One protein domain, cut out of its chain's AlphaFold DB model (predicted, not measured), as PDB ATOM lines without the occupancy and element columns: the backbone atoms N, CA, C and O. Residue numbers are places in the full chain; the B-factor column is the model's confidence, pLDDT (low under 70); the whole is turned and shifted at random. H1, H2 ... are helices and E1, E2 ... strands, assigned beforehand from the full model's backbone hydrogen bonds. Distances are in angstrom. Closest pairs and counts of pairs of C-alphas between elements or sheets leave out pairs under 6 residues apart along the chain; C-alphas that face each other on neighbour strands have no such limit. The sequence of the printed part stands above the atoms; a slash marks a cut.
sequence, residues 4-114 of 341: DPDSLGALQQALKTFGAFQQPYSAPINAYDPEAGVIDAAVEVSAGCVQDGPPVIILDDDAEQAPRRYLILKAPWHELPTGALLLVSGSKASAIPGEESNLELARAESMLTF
ATOM      1  N   ASP A   4     -14.808  39.930  -7.987       84.06
ATOM      2  CA  ASP A   4     -13.367  40.086  -7.840       84.06
ATOM      3  C   ASP A   4     -12.911  41.547  -8.068       84.06
ATOM      4  O   ASP A   4     -13.635  42.359  -8.661       84.06
ATOM      5  N   PRO A   5     -11.715  41.924  -7.580       79.75
ATOM      6  CA  PRO A   5     -11.236  43.301  -7.665       79.75
ATOM      7  C   PRO A   5     -11.068  43.844  -9.090       79.75
ATOM      8  O   PRO A   5     -11.264  45.046  -9.287       79.75
ATOM      9  N   ASP A   6     -10.717  43.000 -10.062       73.56
ATOM     10  CA  ASP A   6     -10.449  43.428 -11.438       73.56
ATOM     11  C   ASP A   6     -11.768  43.718 -12.163       73.56
ATOM     12  O   ASP A   6     -11.936  44.799 -12.736       73.56
ATOM     13  N   SER A   7     -12.749  42.821 -12.028       77.12
ATOM     14  CA  SER A   7     -14.123  43.006 -12.514       77.12
ATOM     15  C   SER A   7     -14.794  44.228 -11.882       77.12
ATOM     16  O   SER A   7     -15.413  45.050 -12.568       77.12
ATOM     17  N   LEU A   8     -14.611  44.424 -10.571       82.38
ATOM     18  CA  LEU A   8     -15.081  45.629  -9.887       82.38
ATOM     19  C   LEU A   8     -14.397  46.890 -10.435       82.38
ATOM     20  O   LEU A   8     -15.049  47.924 -10.604       82.38
ATOM     21  N   GLY A   9     -13.096  46.819 -10.719       73.81
ATOM     22  CA  GLY A   9     -12.339  47.893 -11.357       73.81
ATOM     23  C   GLY A   9     -12.885  48.247 -12.742       73.81
ATOM     24  O   GLY A   9     -13.072  49.432 -13.037       73.81
ATOM     25  N   ALA A  10     -13.216  47.239 -13.553       70.31
ATOM     26  CA  ALA A  10     -13.812  47.411 -14.875       70.31
ATOM     27  C   ALA A  10     -15.179  48.108 -14.796       70.31
ATOM     28  O   ALA A  10     -15.381  49.128 -15.456       70.31
ATOM     29  N   LEU A  11     -16.077  47.652 -13.914       73.31
ATOM     30  CA  LEU A  11     -17.368  48.310 -13.681       73.31
ATOM     31  C   LEU A  11     -17.218  49.755 -13.190       73.31
ATOM     32  O   LEU A  11     -17.947  50.650 -13.612       73.31
ATOM     33  N   GLN A  12     -16.266  50.018 -12.294       73.00
ATOM     34  CA  GLN A  12     -16.007  51.381 -11.833       73.00
ATOM     35  C   GLN A  12     -15.526  52.279 -12.966       73.00
ATOM     36  O   GLN A  12     -15.917  53.447 -13.037       73.00
ATOM     37  N   GLN A  13     -14.643  51.760 -13.815       68.00
ATOM     38  CA  GLN A  13     -14.134  52.499 -14.953       68.00
ATOM     39  C   GLN A  13     -15.245  52.749 -15.974       68.00
ATOM     40  O   GLN A  13     -15.339  53.864 -16.486       68.00
ATOM     41  N   ALA A  14     -16.131  51.776 -16.184       61.75
ATOM     42  CA  ALA A  14     -17.328  51.913 -16.997       61.75
ATOM     43  C   ALA A  14     -18.265  52.997 -16.465       61.75
ATOM     44  O   ALA A  14     -18.521  53.958 -17.171       61.75
ATOM     45  N   LEU A  15     -18.667  52.945 -15.193       62.12
ATOM     46  CA  LEU A  15     -19.526  53.968 -14.580       62.12
ATOM     47  C   LEU A  15     -18.912  55.372 -14.640       62.12
ATOM     48  O   LEU A  15     -19.605  56.357 -14.872       62.12
ATOM     49  N   LYS A  16     -17.593  55.489 -14.449       65.50
ATOM     50  CA  LYS A  16     -16.887  56.770 -14.625       65.50
ATOM     51  C   LYS A  16     -16.892  57.244 -16.079       65.50
ATOM     52  O   LYS A  16     -16.794  58.445 -16.313       65.50
ATOM     53  N   THR A  17     -16.932  56.315 -17.031       52.53
ATOM     54  CA  THR A  17     -16.825  56.597 -18.467       52.53
ATOM     55  C   THR A  17     -18.188  56.747 -19.151       52.53
ATOM     56  O   THR A  17     -18.294  57.421 -20.168       52.53
ATOM     57  N   PHE A  18     -19.243  56.164 -18.599       53.91
ATOM     58  CA  PHE A  18     -20.555  56.102 -19.241       53.91
ATOM     59  C   PHE A  18     -21.664  56.713 -18.383       53.91
ATOM     60  O   PHE A  18     -22.717  57.045 -18.906       53.91
ATOM     61  N   GLY A  19     -21.417  56.961 -17.093       61.53
ATOM     62  CA  GLY A  19     -22.486  57.309 -16.161       61.53
ATOM     63  C   GLY A  19     -23.306  56.070 -15.816       61.53
ATOM     64  O   GLY A  19     -22.746  54.978 -15.737       61.53
ATOM     65  N   ALA A  20     -24.604  56.241 -15.577       61.72
ATOM     66  CA  ALA A  20     -25.520  55.106 -15.568       61.72
ATOM     67  C   ALA A  20     -25.654  54.570 -17.000       61.72
ATOM     68  O   ALA A  20     -25.738  55.360 -17.940       61.72
ATOM     69  N   PHE A  21     -25.623  53.252 -17.163       55.69
ATOM     70  CA  PHE A  21     -25.713  52.603 -18.467       55.69
ATOM     71  C   PHE A  21     -26.519  51.316 -18.359       55.69
ATOM     72  O   PHE A  21     -26.518  50.662 -17.320       55.69
ATOM     73  N   GLN A  22     -27.166  50.930 -19.451       61.84
ATOM     74  CA  GLN A  22     -27.905  49.680 -19.548       61.84
ATOM     75  C   GLN A  22     -27.098  48.664 -20.357       61.84
ATOM     76  O   GLN A  22     -26.447  49.003 -21.353       61.84
ATOM     77  N   GLN A  23     -27.109  47.415 -19.904       55.12
ATOM     78  CA  GLN A  23     -26.634  46.269 -20.667       55.12
ATOM     79  C   GLN A  23     -27.856  45.423 -21.024       55.12
ATOM     80  O   GLN A  23     -28.473  44.871 -20.108       55.12
ATOM     81  N   PRO A  24     -28.238  45.336 -22.311       49.97
ATOM     82  CA  PRO A  24     -29.177  44.304 -22.711       49.97
ATOM     83  C   PRO A  24     -28.511  42.944 -22.520       49.97
ATOM     84  O   PRO A  24     -27.329  42.796 -22.839       49.97
ATOM     85  N   TYR A  25     -29.238  41.971 -21.976       48.84
ATOM     86  CA  TYR A  25     -28.786  40.589 -21.964       48.84
ATOM     87  C   TYR A  25     -29.887  39.661 -22.448       48.84
ATOM     88  O   TYR A  25     -31.011  39.702 -21.955       48.84
ATOM     89  N   SER A  26     -29.548  38.772 -23.382       40.12
ATOM     90  CA  SER A  26     -30.394  37.622 -23.675       40.12
ATOM     91  C   SER A  26     -30.419  36.750 -22.422       40.12
ATOM     92  O   SER A  26     -29.399  36.163 -22.044       40.12
ATOM     93  N   ALA A  27     -31.557  36.700 -21.729       40.25
ATOM     94  CA  ALA A  27     -31.706  35.848 -20.556       40.25
ATOM     95  C   ALA A  27     -31.341  34.388 -20.904       40.25
ATOM     96  O   ALA A  27     -31.648  33.931 -22.012       40.25
ATOM     97  N   PRO A  28     -30.711  33.623 -19.990       37.97
ATOM     98  CA  PRO A  28     -30.517  32.198 -20.217       37.97
ATOM     99  C   PRO A  28     -31.878  31.542 -20.454       37.97
ATOM    100  O   PRO A  28     -32.815  31.722 -19.672       37.97
ATOM    101  N   ILE A  29     -31.970  30.773 -21.538       39.19
ATOM    102  CA  ILE A  29     -33.128  29.932 -21.843       39.19
ATOM    103  C   ILE A  29     -33.448  29.119 -20.587       39.19
ATOM    104  O   ILE A  29     -32.563  28.477 -20.013       39.19
ATOM    105  N   ASN A  30     -34.708  29.143 -20.147       40.22
ATOM    106  CA  ASN A  30     -35.138  28.302 -19.041       40.22
ATOM    107  C   ASN A  30     -34.857  26.839 -19.412       40.22
ATOM    108  O   ASN A  30     -35.519  26.270 -20.276       40.22
ATOM    109  N   ALA A  31     -33.883  26.216 -18.741       33.47
ATOM    110  CA  ALA A  31     -33.464  24.842 -19.020       33.47
ATOM    111  C   ALA A  31     -34.594  23.805 -18.841       33.47
ATOM    112  O   ALA A  31     -34.460  22.660 -19.272       33.47
ATOM    113  N   TYR A  32     -35.704  24.201 -18.211       35.94
ATOM    114  CA  TYR A  32     -36.893  23.383 -17.992       35.94
ATOM    115  C   TYR A  32     -38.091  23.789 -18.868       35.94
ATOM    116  O   TYR A  32     -39.078  23.056 -18.880       35.94
ATOM    117  N   ASP A  33     -38.016  24.912 -19.592       39.00
ATOM    118  CA  ASP A  33     -39.032  25.347 -20.560       39.00
ATOM    119  C   ASP A  33     -38.417  26.215 -21.683       39.00
ATOM    120  O   ASP A  33     -38.457  27.448 -21.628       39.00
ATOM    121  N   PRO A  34     -37.814  25.579 -22.704       37.75
ATOM    122  CA  PRO A  34     -37.130  26.274 -23.790       37.75
ATOM    123  C   PRO A  34     -38.067  26.974 -24.788       37.75
ATOM    124  O   PRO A  34     -37.588  27.749 -25.612       37.75
ATOM    125  N   GLU A  35     -39.378  26.706 -24.751       39.12
ATOM    126  CA  GLU A  35     -40.352  27.327 -25.668       39.12
ATOM    127  C   GLU A  35     -40.934  28.642 -25.133       39.12
ATOM    128  O   GLU A  35     -41.636  29.344 -25.859       39.12
ATOM    129  N   ALA A  36     -40.600  29.022 -23.894       46.38
ATOM    130  CA  ALA A  36     -41.036  30.276 -23.281       46.38
ATOM    131  C   ALA A  36     -40.429  31.544 -23.927       46.38
ATOM    132  O   ALA A  36     -40.875  32.646 -23.619       46.38
ATOM    133  N   GLY A  37     -39.454  31.397 -24.833       41.91
ATOM    134  CA  GLY A  37     -38.760  32.510 -25.483       41.91
ATOM    135  C   GLY A  37     -37.672  33.149 -24.610       41.91
ATOM    136  O   GLY A  37     -37.544  32.857 -23.420       41.91
ATOM    137  N   VAL A  38     -36.849  33.998 -25.232       40.06
ATOM    138  CA  VAL A  38     -35.886  34.857 -24.530       40.06
ATOM    139  C   VAL A  38     -36.686  35.998 -23.911       40.06
ATOM    140  O   VAL A  38     -37.448  36.663 -24.605       40.06
ATOM    141  N   ILE A  39     -36.571  36.170 -22.599       39.09
ATOM    142  CA  ILE A  39     -37.177  37.303 -21.901       39.09
ATOM    143  C   ILE A  39     -36.220  38.476 -22.099       39.09
ATOM    144  O   ILE A  39     -35.045  38.342 -21.746       39.09
ATOM    145  N   ASP A  40     -36.710  39.592 -22.637       47.03
ATOM    146  CA  ASP A  40     -35.981  40.858 -22.625       47.03
ATOM    147  C   ASP A  40     -35.753  41.259 -21.170       47.03
ATOM    148  O   ASP A  40     -36.667  41.670 -20.451       47.03
ATOM    149  N   ALA A  41     -34.529  41.067 -20.696       51.97
ATOM    150  CA  ALA A  41     -34.120  41.531 -19.391       51.97
ATOM    151  C   ALA A  41     -33.012  42.561 -19.594       51.97
ATOM    152  O   ALA A  41     -31.911  42.276 -20.062       51.97
ATOM    153  N   ALA A  42     -33.331  43.802 -19.258       65.38
ATOM    154  CA  ALA A  42     -32.359  44.867 -19.141       65.38
ATOM    155  C   ALA A  42     -31.726  44.815 -17.749       65.38
ATOM    156  O   ALA A  42     -32.453  44.763 -16.754       65.38
ATOM    157  N   VAL A  43     -30.391  44.867 -17.665       72.62
ATOM    158  CA  VAL A  43     -29.729  45.269 -16.415       72.62
ATOM    159  C   VAL A  43     -29.291  46.718 -16.526       72.62
ATOM    160  O   VAL A  43     -28.417  47.048 -17.334       72.62
ATOM    161  N   GLU A  44     -29.853  47.584 -15.688       74.12
ATOM    162  CA  GLU A  44     -29.343  48.938 -15.497       74.12
ATOM    163  C   GLU A  44     -28.196  48.917 -14.482       74.12
ATOM    164  O   GLU A  44     -28.308  48.387 -13.376       74.12
ATOM    165  N   VAL A  45     -27.067  49.519 -14.846       76.62
ATOM    166  CA  VAL A  45     -25.883  49.648 -14.001       76.62
ATOM    167  C   VAL A  45     -25.669  51.117 -13.670       76.62
ATOM    168  O   VAL A  45     -25.378  51.937 -14.541       76.62
ATOM    169  N   SER A  46     -25.752  51.468 -12.389       72.69
ATOM    170  CA  SER A  46     -25.603  52.854 -11.937       72.69
ATOM    171  C   SER A  46     -24.733  52.979 -10.683       72.69
ATOM    172  O   SER A  46     -24.325  52.003 -10.053       72.69
ATOM    173  N   ALA A  47     -24.352  54.210 -10.337       79.12
ATOM    174  CA  ALA A  47     -23.581  54.497  -9.133       79.12
ATOM    175  C   ALA A  47     -24.501  55.018  -8.025       79.12
ATOM    176  O   ALA A  47     -25.325  55.898  -8.256       79.12
ATOM    177  N   GLY A  48     -24.300  54.535  -6.799       79.00
ATOM    178  CA  GLY A  48     -25.074  54.958  -5.638       79.00
ATOM    179  C   GLY A  48     -24.245  55.070  -4.366       79.00
ATOM    180  O   GLY A  48     -23.024  54.881  -4.354       79.00
ATOM    181  N   CYS A  49     -24.928  55.364  -3.264       80.44
ATOM    182  CA  CYS A  49     -24.356  55.374  -1.924       80.44
ATOM    183  C   CYS A  49     -25.392  54.827  -0.949       80.44
ATOM    184  O   CYS A  49     -26.570  55.177  -1.040       80.44
ATOM    185  N   VAL A  50     -24.960  53.993  -0.005       78.06
ATOM    186  CA  VAL A  50     -25.833  53.631   1.113       78.06
ATOM    187  C   VAL A  50     -25.956  54.844   2.032       78.06
ATOM    188  O   VAL A  50     -24.983  55.575   2.228       78.06
ATOM    189  N   GLN A  51     -27.150  55.082   2.576       73.44
ATOM    190  CA  GLN A  51     -27.363  56.154   3.544       73.44
ATOM    191  C   GLN A  51     -26.428  55.951   4.745       73.44
ATOM    192  O   GLN A  51     -26.424  54.882   5.349       73.44
ATOM    193  N   ASP A  52     -25.609  56.964   5.041       76.62
ATOM    194  CA  ASP A  52     -24.555  56.918   6.066       76.62
ATOM    195  C   ASP A  52     -23.543  55.758   5.886       76.62
ATOM    196  O   ASP A  52     -22.912  55.304   6.843       76.62
ATOM    197  N   GLY A  53     -23.376  55.272   4.649       80.75
ATOM    198  CA  GLY A  53     -22.561  54.107   4.304       80.75
ATOM    199  C   GLY A  53     -21.643  54.323   3.091       80.75
ATOM    200  O   GLY A  53     -21.391  55.458   2.681       80.75
ATOM    201  N   PRO A  54     -21.072  53.241   2.532       87.44
ATOM    202  CA  PRO A  54     -20.100  53.319   1.450       87.44
ATOM    203  C   PRO A  54     -20.768  53.625   0.101       87.44
ATOM    204  O   PRO A  54     -21.967  53.380  -0.088       87.44
ATOM    205  N   PRO A  55     -19.977  54.071  -0.889       84.62
ATOM    206  CA  PRO A  55     -20.414  54.065  -2.273       84.62
ATOM    207  C   PRO A  55     -20.670  52.628  -2.755       84.62
ATOM    208  O   PRO A  55     -19.971  51.686  -2.366       84.62
ATOM    209  N   VAL A  56     -21.645  52.477  -3.644       87.44
ATOM    210  CA  VAL A  56     -22.058  51.197  -4.231       87.44
ATOM    211  C   VAL A  56     -22.207  51.313  -5.743       87.44
ATOM    212  O   VAL A  56     -22.357  52.412  -6.283       87.44
ATOM    213  N   ILE A  57     -22.134  50.177  -6.424       85.44
ATOM    214  CA  ILE A  57     -22.653  50.013  -7.785       85.44
ATOM    215  C   ILE A  57     -24.030  49.376  -7.649       85.44
ATOM    216  O   ILE A  57     -24.173  48.417  -6.897       85.44
ATOM    217  N   ILE A  58     -25.029  49.937  -8.309       83.94
ATOM    218  CA  ILE A  58     -26.399  49.433  -8.330       83.94
ATOM    219  C   ILE A  58     -26.559  48.647  -9.629       83.94
ATOM    220  O   ILE A  58     -26.147  49.141 -10.677       83.94
ATOM    221  N   LEU A  59     -27.113  47.443  -9.534       87.94
ATOM    222  CA  LEU A  59     -27.563  46.650 -10.673       87.94
ATOM    223  C   LEU A  59     -29.071  46.457 -10.526       87.94
ATOM    224  O   LEU A  59     -29.499  45.804  -9.572       87.94
ATOM    225  N   ASP A  60     -29.855  47.036 -11.422       84.31
ATOM    226  CA  ASP A  60     -31.299  46.840 -11.482       84.31
ATOM    227  C   ASP A  60     -31.613  45.849 -12.602       84.31
ATOM    228  O   ASP A  60     -31.376  46.130 -13.767       84.31
ATOM    229  N   ASP A  61     -32.061  44.655 -12.221       81.81
ATOM    230  CA  ASP A  61     -32.546  43.600 -13.109       81.81
ATOM    231  C   ASP A  61     -34.056  43.780 -13.281       81.81
ATOM    232  O   ASP A  61     -34.837  43.418 -12.393       81.81
ATOM    233  N   ASP A  62     -34.454  44.357 -14.413       68.62
ATOM    234  CA  ASP A  62     -35.833  44.760 -14.715       68.62
ATOM    235  C   ASP A  62     -36.659  43.656 -15.396       68.62
ATOM    236  O   ASP A  62     -37.633  43.931 -16.092       68.62
ATOM    237  N   ALA A  63     -36.312  42.384 -15.176       63.81
ATOM    238  CA  ALA A  63     -37.071  41.257 -15.711       63.81
ATOM    239  C   ALA A  63     -38.585  41.389 -15.407       63.81
ATOM    240  O   ALA A  63     -38.982  41.446 -14.236       63.81
ATOM    241  N   GLU A  64     -39.420  41.366 -16.461       51.72
ATOM    242  CA  GLU A  64     -40.829  41.825 -16.497       51.72
ATOM    243  C   GLU A  64     -41.744  41.331 -15.357       51.72
ATOM    244  O   GLU A  64     -42.749  41.963 -15.031       51.72
ATOM    245  N   GLN A  65     -41.427  40.196 -14.727       51.94
ATOM    246  CA  GLN A  65     -42.271  39.578 -13.698       51.94
ATOM    247  C   GLN A  65     -41.806  39.838 -12.253       51.94
ATOM    248  O   GLN A  65     -42.584  39.623 -11.320       51.94
ATOM    249  N   ALA A  66     -40.563  40.286 -12.035       66.81
ATOM    250  CA  ALA A  66     -40.026  40.555 -10.699       66.81
ATOM    251  C   ALA A  66     -38.740  41.403 -10.767       66.81
ATOM    252  O   ALA A  66     -37.650  40.817 -10.756       66.81
ATOM    253  N   PRO A  67     -38.839  42.746 -10.771       72.94
ATOM    254  CA  PRO A  67     -37.663  43.601 -10.757       72.94
ATOM    255  C   PRO A  67     -36.858  43.393  -9.470       72.94
ATOM    256  O   PRO A  67     -37.410  43.216  -8.368       72.94
ATOM    257  N   ARG A  68     -35.534  43.386  -9.611       85.06
ATOM    258  CA  ARG A  68     -34.585  43.140  -8.525       85.06
ATOM    259  C   ARG A  68     -33.485  44.181  -8.544       85.06
ATOM    260  O   ARG A  68     -32.855  44.408  -9.560       85.06
ATOM    261  N   ARG A  69     -33.204  44.752  -7.374       87.69
ATOM    262  CA  ARG A  69     -32.086  45.671  -7.181       87.69
ATOM    263  C   ARG A  69     -30.983  44.992  -6.389       87.69
ATOM    264  O   ARG A  69     -31.194  44.607  -5.235       87.69
ATOM    265  N   TYR A  70     -29.799  44.927  -6.972       90.44
ATOM    266  CA  TYR A  70     -28.581  44.465  -6.331       90.44
ATOM    267  C   TYR A  70     -27.626  45.636  -6.081       90.44
ATOM    268  O   TYR A  70     -27.566  46.589  -6.853       90.44
ATOM    269  N   LEU A  71     -26.856  45.573  -4.993       89.94
ATOM    270  CA  LEU A  71     -25.800  46.537  -4.681       89.94
ATOM    271  C   LEU A  71     -24.462  45.811  -4.578       89.94
ATOM    272  O   LEU A  71     -24.346  44.852  -3.818       89.94
ATOM    273  N   ILE A  72     -23.438  46.309  -5.261       92.00
ATOM    274  CA  ILE A  72     -22.049  45.883  -5.084       92.00
ATOM    275  C   ILE A  72     -21.329  46.923  -4.227       92.00
ATOM    276  O   ILE A  72     -21.215  48.094  -4.608       92.00
ATOM    277  N   LEU A  73     -20.809  46.506  -3.072       90.25
ATOM    278  CA  LEU A  73     -20.041  47.384  -2.188       90.25
ATOM    279  C   LEU A  73     -18.712  47.804  -2.827       90.25
ATOM    280  O   LEU A  73     -17.901  46.960  -3.203       90.25
ATOM    281  N   LYS A  74     -18.428  49.110  -2.883       87.81
ATOM    282  CA  LYS A  74     -17.140  49.621  -3.398       87.81
ATOM    283  C   LYS A  74     -16.074  49.808  -2.318       87.81
ATOM    284  O   LYS A  74     -14.931  50.118  -2.637       87.81
ATOM    285  N   ALA A  75     -16.449  49.649  -1.056       87.81
ATOM    286  CA  ALA A  75     -15.557  49.655   0.093       87.81
ATOM    287  C   ALA A  75     -16.102  48.678   1.147       87.81
ATOM    288  O   ALA A  75     -17.304  48.395   1.126       87.81
ATOM    289  N   PRO A  76     -15.266  48.168   2.069       89.94
ATOM    290  CA  PRO A  76     -15.746  47.306   3.142       89.94
ATOM    291  C   PRO A  76     -16.770  48.047   4.005       89.94
ATOM    292  O   PRO A  76     -16.613  49.243   4.269       89.94
ATOM    293  N   TRP A  77     -17.802  47.343   4.466       89.88
ATOM    294  CA  TRP A  77     -18.834  47.933   5.313       89.88
ATOM    295  C   TRP A  77     -19.356  46.928   6.326       89.88
ATOM    296  O   TRP A  77     -19.847  45.858   5.968       89.88
ATOM    297  N   HIS A  78     -19.223  47.276   7.606       88.38
ATOM    298  CA  HIS A  78     -19.397  46.340   8.713       88.38
ATOM    299  C   HIS A  78     -18.537  45.078   8.509       88.38
ATOM    300  O   HIS A  78     -17.322  45.191   8.365       88.38
ATOM    301  N   GLU A  79     -19.151  43.897   8.498       87.50
ATOM    302  CA  GLU A  79     -18.474  42.608   8.313       87.50
ATOM    303  C   GLU A  79     -18.369  42.196   6.834       87.50
ATOM    304  O   GLU A  79     -17.853  41.124   6.523       87.50
ATOM    305  N   LEU A  80     -18.845  43.035   5.905       90.12
ATOM    306  CA  LEU A  80     -18.881  42.716   4.481       90.12
ATOM    307  C   LEU A  80     -17.655  43.273   3.742       90.12
ATOM    308  O   LEU A  80     -17.309  44.450   3.909       90.12
ATOM    309  N   PRO A  81     -17.003  42.462   2.889       90.56
ATOM    310  CA  PRO A  81     -15.856  42.903   2.108       90.56
ATOM    311  C   PRO A  81     -16.260  43.818   0.941       90.56
ATOM    312  O   PRO A  81     -17.423  43.920   0.553       90.56
ATOM    313  N   THR A  82     -15.263  44.466   0.337       90.88
ATOM    314  CA  THR A  82     -15.432  45.117  -0.975       90.88
ATOM    315  C   THR A  82     -15.824  44.077  -2.025       90.88
ATOM    316  O   THR A  82     -15.339  42.952  -1.971       90.88
ATOM    317  N   GLY A  83     -16.702  44.445  -2.957       88.75
ATOM    318  CA  GLY A  83     -17.252  43.544  -3.968       88.75
ATOM    319  C   GLY A  83     -18.430  42.699  -3.475       88.75
ATOM    320  O   GLY A  83     -19.011  41.971  -4.276       88.75
ATOM    321  N   ALA A  84     -18.804  42.773  -2.189       91.12
ATOM    322  CA  ALA A  84     -19.934  42.013  -1.663       91.12
ATOM    323  C   ALA A  84     -21.241  42.433  -2.345       91.12
ATOM    324  O   ALA A  84     -21.523  43.631  -2.461       91.12
ATOM    325  N   LEU A  85     -22.028  41.434  -2.752       90.25
ATOM    326  CA  LEU A  85     -23.323  41.638  -3.388       90.25
ATOM    327  C   LEU A  85     -24.457  41.605  -2.353       90.25
ATOM    328  O   LEU A  85     -24.575  40.669  -1.553       90.25
ATOM    329  N   LEU A  86     -25.304  42.629  -2.388       90.50
ATOM    330  CA  LEU A  86     -26.482  42.779  -1.542       90.50
ATOM    331  C   LEU A  86     -27.741  42.758  -2.402       90.50
ATOM    332  O   LEU A  86     -27.784  43.448  -3.412       90.50
ATOM    333  N   LEU A  87     -28.777  42.054  -1.963       90.12
ATOM    334  CA  LEU A  87     -30.119  42.165  -2.528       90.12
ATOM    335  C   LEU A  87     -30.920  43.206  -1.748       90.12
ATOM    336  O   LEU A  87     -30.968  43.162  -0.515       90.12
ATOM    337  N   VAL A  88     -31.580  44.119  -2.456       86.69
ATOM    338  CA  VAL A  88     -32.491  45.098  -1.862       86.69
ATOM    339  C   VAL A  88     -33.910  44.537  -1.834       86.69
ATOM    340  O   VAL A  88     -34.422  43.997  -2.809       86.69
ATOM    341  N   SER A  89     -34.571  44.671  -0.689       82.44
ATOM    342  CA  SER A  89     -35.969  44.302  -0.486       82.44
ATOM    343  C   SER A  89     -36.648  45.363   0.376       82.44
ATOM    344  O   SER A  89     -36.430  45.451   1.589       82.44
ATOM    345  N   GLY A  90     -37.463  46.208  -0.261       77.31
ATOM    346  CA  GLY A  90     -38.050  47.384   0.380       77.31
ATOM    347  C   GLY A  90     -36.964  48.350   0.865       77.31
ATOM    348  O   GLY A  90     -36.158  48.827   0.076       77.31
ATOM    349  N   SER A  91     -36.926  48.626   2.171       74.56
ATOM    350  CA  SER A  91     -35.935  49.518   2.796       74.56
ATOM    351  C   SER A  91     -34.708  48.800   3.373       74.56
ATOM    352  O   SER A  91     -33.931  49.411   4.107       74.56
ATOM    353  N   LYS A  92     -34.536  47.501   3.099       80.19
ATOM    354  CA  LYS A  92     -33.427  46.695   3.627       80.19
ATOM    355  C   LYS A  92     -32.561  46.152   2.499       80.19
ATOM    356  O   LYS A  92     -33.080  45.773   1.457       80.19
ATOM    357  N   ALA A  93     -31.258  46.069   2.751       85.06
ATOM    358  CA  ALA A  93     -30.309  45.356   1.908       85.06
ATOM    359  C   ALA A  93     -29.732  44.175   2.699       85.06
ATOM    360  O   ALA A  93     -29.267  44.354   3.827       85.06
ATOM    361  N   SER A  94     -29.791  42.973   2.133       88.38
ATOM    362  CA  SER A  94     -29.273  41.743   2.742       88.38
ATOM    363  C   SER A  94     -28.178  41.148   1.873       88.38
ATOM    364  O   SER A  94     -28.333  41.065   0.658       88.38
ATOM    365  N   ALA A  95     -27.075  40.721   2.490       87.81
ATOM    366  CA  ALA A  95     -26.001  40.057   1.763       87.81
ATOM    367  C   ALA A  95     -26.496  38.743   1.162       87.81
ATOM    368  O   ALA A  95     -27.198  37.986   1.831       87.81
ATOM    369  N   ILE A  96     -26.113  38.476  -0.086       83.25
ATOM    370  CA  ILE A  96     -26.404  37.199  -0.735       83.25
ATOM    371  C   ILE A  96     -25.325  36.202  -0.284       83.25
ATOM    372  O   ILE A  96     -24.146  36.376  -0.639       83.25
ATOM    373  N   PRO A  97     -25.672  35.182   0.524       75.06
ATOM    374  CA  PRO A  97     -24.707  34.190   0.981       75.06
ATOM    375  C   PRO A  97     -24.174  33.399  -0.218       75.06
ATOM    376  O   PRO A  97     -24.920  33.072  -1.130       75.06
ATOM    377  N   GLY A  98     -22.861  33.144  -0.245       65.56
ATOM    378  CA  GLY A  98     -22.214  32.405  -1.342       65.56
ATOM    379  C   GLY A  98     -22.157  30.889  -1.141       65.56
ATOM    380  O   GLY A  98     -21.672  30.195  -2.020       65.56
ATOM    381  N   GLU A  99     -22.591  30.383   0.015       60.91
ATOM    382  CA  GLU A  99     -22.415  28.972   0.397       60.91
ATOM    383  C   GLU A  99     -23.692  28.131   0.229       60.91
ATOM    384  O   GLU A  99     -23.625  26.905   0.239       60.91
ATOM    385  N   GLU A 100     -24.852  28.767   0.028       60.94
ATOM    386  CA  GLU A 100     -26.136  28.083  -0.147       60.94
ATOM    387  C   GLU A 100     -26.786  28.477  -1.475       60.94
ATOM    388  O   GLU A 100     -27.207  29.622  -1.670       60.94
ATOM    389  N   SER A 101     -26.895  27.496  -2.377       58.22
ATOM    390  CA  SER A 101     -27.599  27.632  -3.653       58.22
ATOM    391  C   SER A 101     -29.044  28.058  -3.416       58.22
ATOM    392  O   SER A 101     -29.846  27.319  -2.844       58.22
ATOM    393  N   ASN A 102     -29.387  29.250  -3.892       71.50
ATOM    394  CA  ASN A 102     -30.737  29.790  -3.864       71.50
ATOM    395  C   ASN A 102     -31.015  30.560  -5.162       71.50
ATOM    396  O   ASN A 102     -30.096  30.878  -5.915       71.50
ATOM    397  N   LEU A 103     -32.291  30.849  -5.421       69.62
ATOM    398  CA  LEU A 103     -32.724  31.479  -6.669       69.62
ATOM    399  C   LEU A 103     -32.068  32.850  -6.907       69.62
ATOM    400  O   LEU A 103     -31.713  33.170  -8.035       69.62
ATOM    401  N   GLU A 104     -31.875  33.639  -5.849       74.12
ATOM    402  CA  GLU A 104     -31.281  34.978  -5.946       74.12
ATOM    403  C   GLU A 104     -29.770  34.913  -6.202       74.12
ATOM    404  O   GLU A 104     -29.234  35.750  -6.924       74.12
ATOM    405  N   LEU A 105     -29.087  33.897  -5.663       72.31
ATOM    406  CA  LEU A 105     -27.684  33.628  -5.968       72.31
ATOM    407  C   LEU A 105     -27.511  33.230  -7.439       72.31
ATOM    408  O   LEU A 105     -26.719  33.858  -8.131       72.31
ATOM    409  N   ALA A 106     -28.300  32.272  -7.933       68.31
ATOM    410  CA  ALA A 106     -28.224  31.818  -9.325       68.31
ATOM    411  C   ALA A 106     -28.529  32.946 -10.325       68.31
ATOM    412  O   ALA A 106     -27.859  33.084 -11.349       68.31
ATOM    413  N   ARG A 107     -29.515  33.796 -10.013       74.25
ATOM    414  CA  ARG A 107     -29.848  34.965 -10.837       74.25
ATOM    415  C   ARG A 107     -28.711  35.985 -10.857       74.25
ATOM    416  O   ARG A 107     -28.323  36.451 -11.924       74.25
ATOM    417  N   ALA A 108     -28.138  36.286  -9.695       76.31
ATOM    418  CA  ALA A 108     -27.007  37.193  -9.610       76.31
ATOM    419  C   ALA A 108     -25.756  36.650 -10.325       76.31
ATOM    420  O   ALA A 108     -25.064  37.414 -10.991       76.31
ATOM    421  N   GLU A 109     -25.477  35.349 -10.235       72.31
ATOM    422  CA  GLU A 109     -24.382  34.699 -10.966       72.31
ATOM    423  C   GLU A 109     -24.591  34.761 -12.479       72.31
ATOM    424  O   GLU A 109     -23.660  35.103 -13.207       72.31
ATOM    425  N   SER A 110     -25.812  34.505 -12.953       68.12
ATOM    426  CA  SER A 110     -26.158  34.623 -14.373       68.12
ATOM    427  C   SER A 110     -25.931  36.042 -14.891       68.12
ATOM    428  O   SER A 110     -25.280  36.229 -15.917       68.12
ATOM    429  N   MET A 111     -26.421  37.046 -14.159       75.12
ATOM    430  CA  MET A 111     -26.221  38.456 -14.495       75.12
ATOM    431  C   MET A 111     -24.733  38.824 -14.519       75.12
ATOM    432  O   MET A 111     -24.257  39.447 -15.463       75.12
ATOM    433  N   LEU A 112     -23.973  38.450 -13.485       74.25
ATOM    434  CA  LEU A 112     -22.554  38.798 -13.395       74.25
ATOM    435  C   LEU A 112     -21.713  38.078 -14.455       74.25
ATOM    436  O   LEU A 112     -20.784  38.679 -14.984       74.25
ATOM    437  N   THR A 113     -22.037  36.829 -14.790       63.97
ATOM    438  CA  THR A 113     -21.375  36.083 -15.874       63.97
ATOM    439  C   THR A 113     -21.619  36.767 -17.214       63.97
ATOM    440  O   THR A 113     -20.668  37.013 -17.949       63.97
ATOM    441  N   PHE A 114     -22.859  37.182 -17.485       63.41
ATOM    442  CA  PHE A 114     -23.184  37.948 -18.687       63.41
ATOM    443  C   PHE A 114     -22.401  39.267 -18.770       63.41
ATOM    444  O   PHE A 114     -21.811  39.603 -19.796       63.41
TER     445      PHE A 114
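This is residues 4 to 114 of the 341 residues of the protein "GAD-like domain-containing protein" of Stenotrophomonas maltophilia (UniProt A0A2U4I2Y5). Picture a strongly twisted wall of six strands, E1 to E6, with two helices, H1 and H2, set apart from each other over one of its faces while the other face has no named helix. H1 crosses E2, H2 packs near E3, E4 and E5, and a loop, residues 31 to 36, sticks out from the long link between E1 and E2. The printed part has 111 residues, with two named helices and six named strands that follow along the chain as H1 E1 E2 E3 E4 E5 E6 H2. The sheet is antiparallel in the order E1 - E2 - E3 - E4 - E5 - E6, and the class is mixed, helices and strands. The whole is compact, with a radius of gyration of the C-alphas of 14.4 A and spans of 45 by 33 by 27 A.

Look first at H1, residues 5 to 18, which is on the sheet at a height over the sheet of 9.1 A. It runs across the strands, at 90 degrees on the local plane to E2, residues 40 to 49. It lies over E2 with 4 of its C-alphas; E3, residues 55 to 61, has 2, only just too few. The closest C-alphas of H1 and E2 are those of Leu 15 and Ser 46, 6.7 A apart. E1, residues 21 to 26, begins a meander, each strand the antiparallel neighbour of the one before, that goes on through E2, E3, E4 at residues 68 to 73, E5 at residues 85 to 89 and E6 at residues 92 to 95. For E1 and E2 find N 21 and O 45, 2.9 A apart, within hydrogen-bond range. Likewise within range are N 46 and O 58 at 2.9 A for E2 and E3, N 59 and O 70 at 2.8 A for E3 and E4, N 71 and O 86 at 2.8 A for E4 and E5, and N 87 and O 94 at 2.8 A for E5 and E6. E1 and E6 are the edge strands. H2, residues 103 to 114, is on the same face as H1; its closest C-alpha pair with E1 is Phe 114 and Tyr 25, 7.0 A. In H1 and H2 every O i to N i+4 pair is within hydrogen-bond range.

Find C-alpha 5 at (-11.236, 43.301, -7.665); from there H1 runs 19.6 A. E2, the longest strand, runs 27.8 A from C-alpha 40 at (-35.981, 40.858, -22.625), and E3 runs 19.3 A. H2 runs 16.7 A and ends at C-alpha 114, (-23.184, 37.948, -18.687).

The two C-alphas farthest apart are those of Glu 35 and Asp 52, 46.2 A. The printed part has no cut. The links E1 to E2 and E4 to E5 are long; residues 31 to 36 stand free. The mean pLDDT of the printed part is 70.6, and 44 residues are under 70, among them residues 13 to 42.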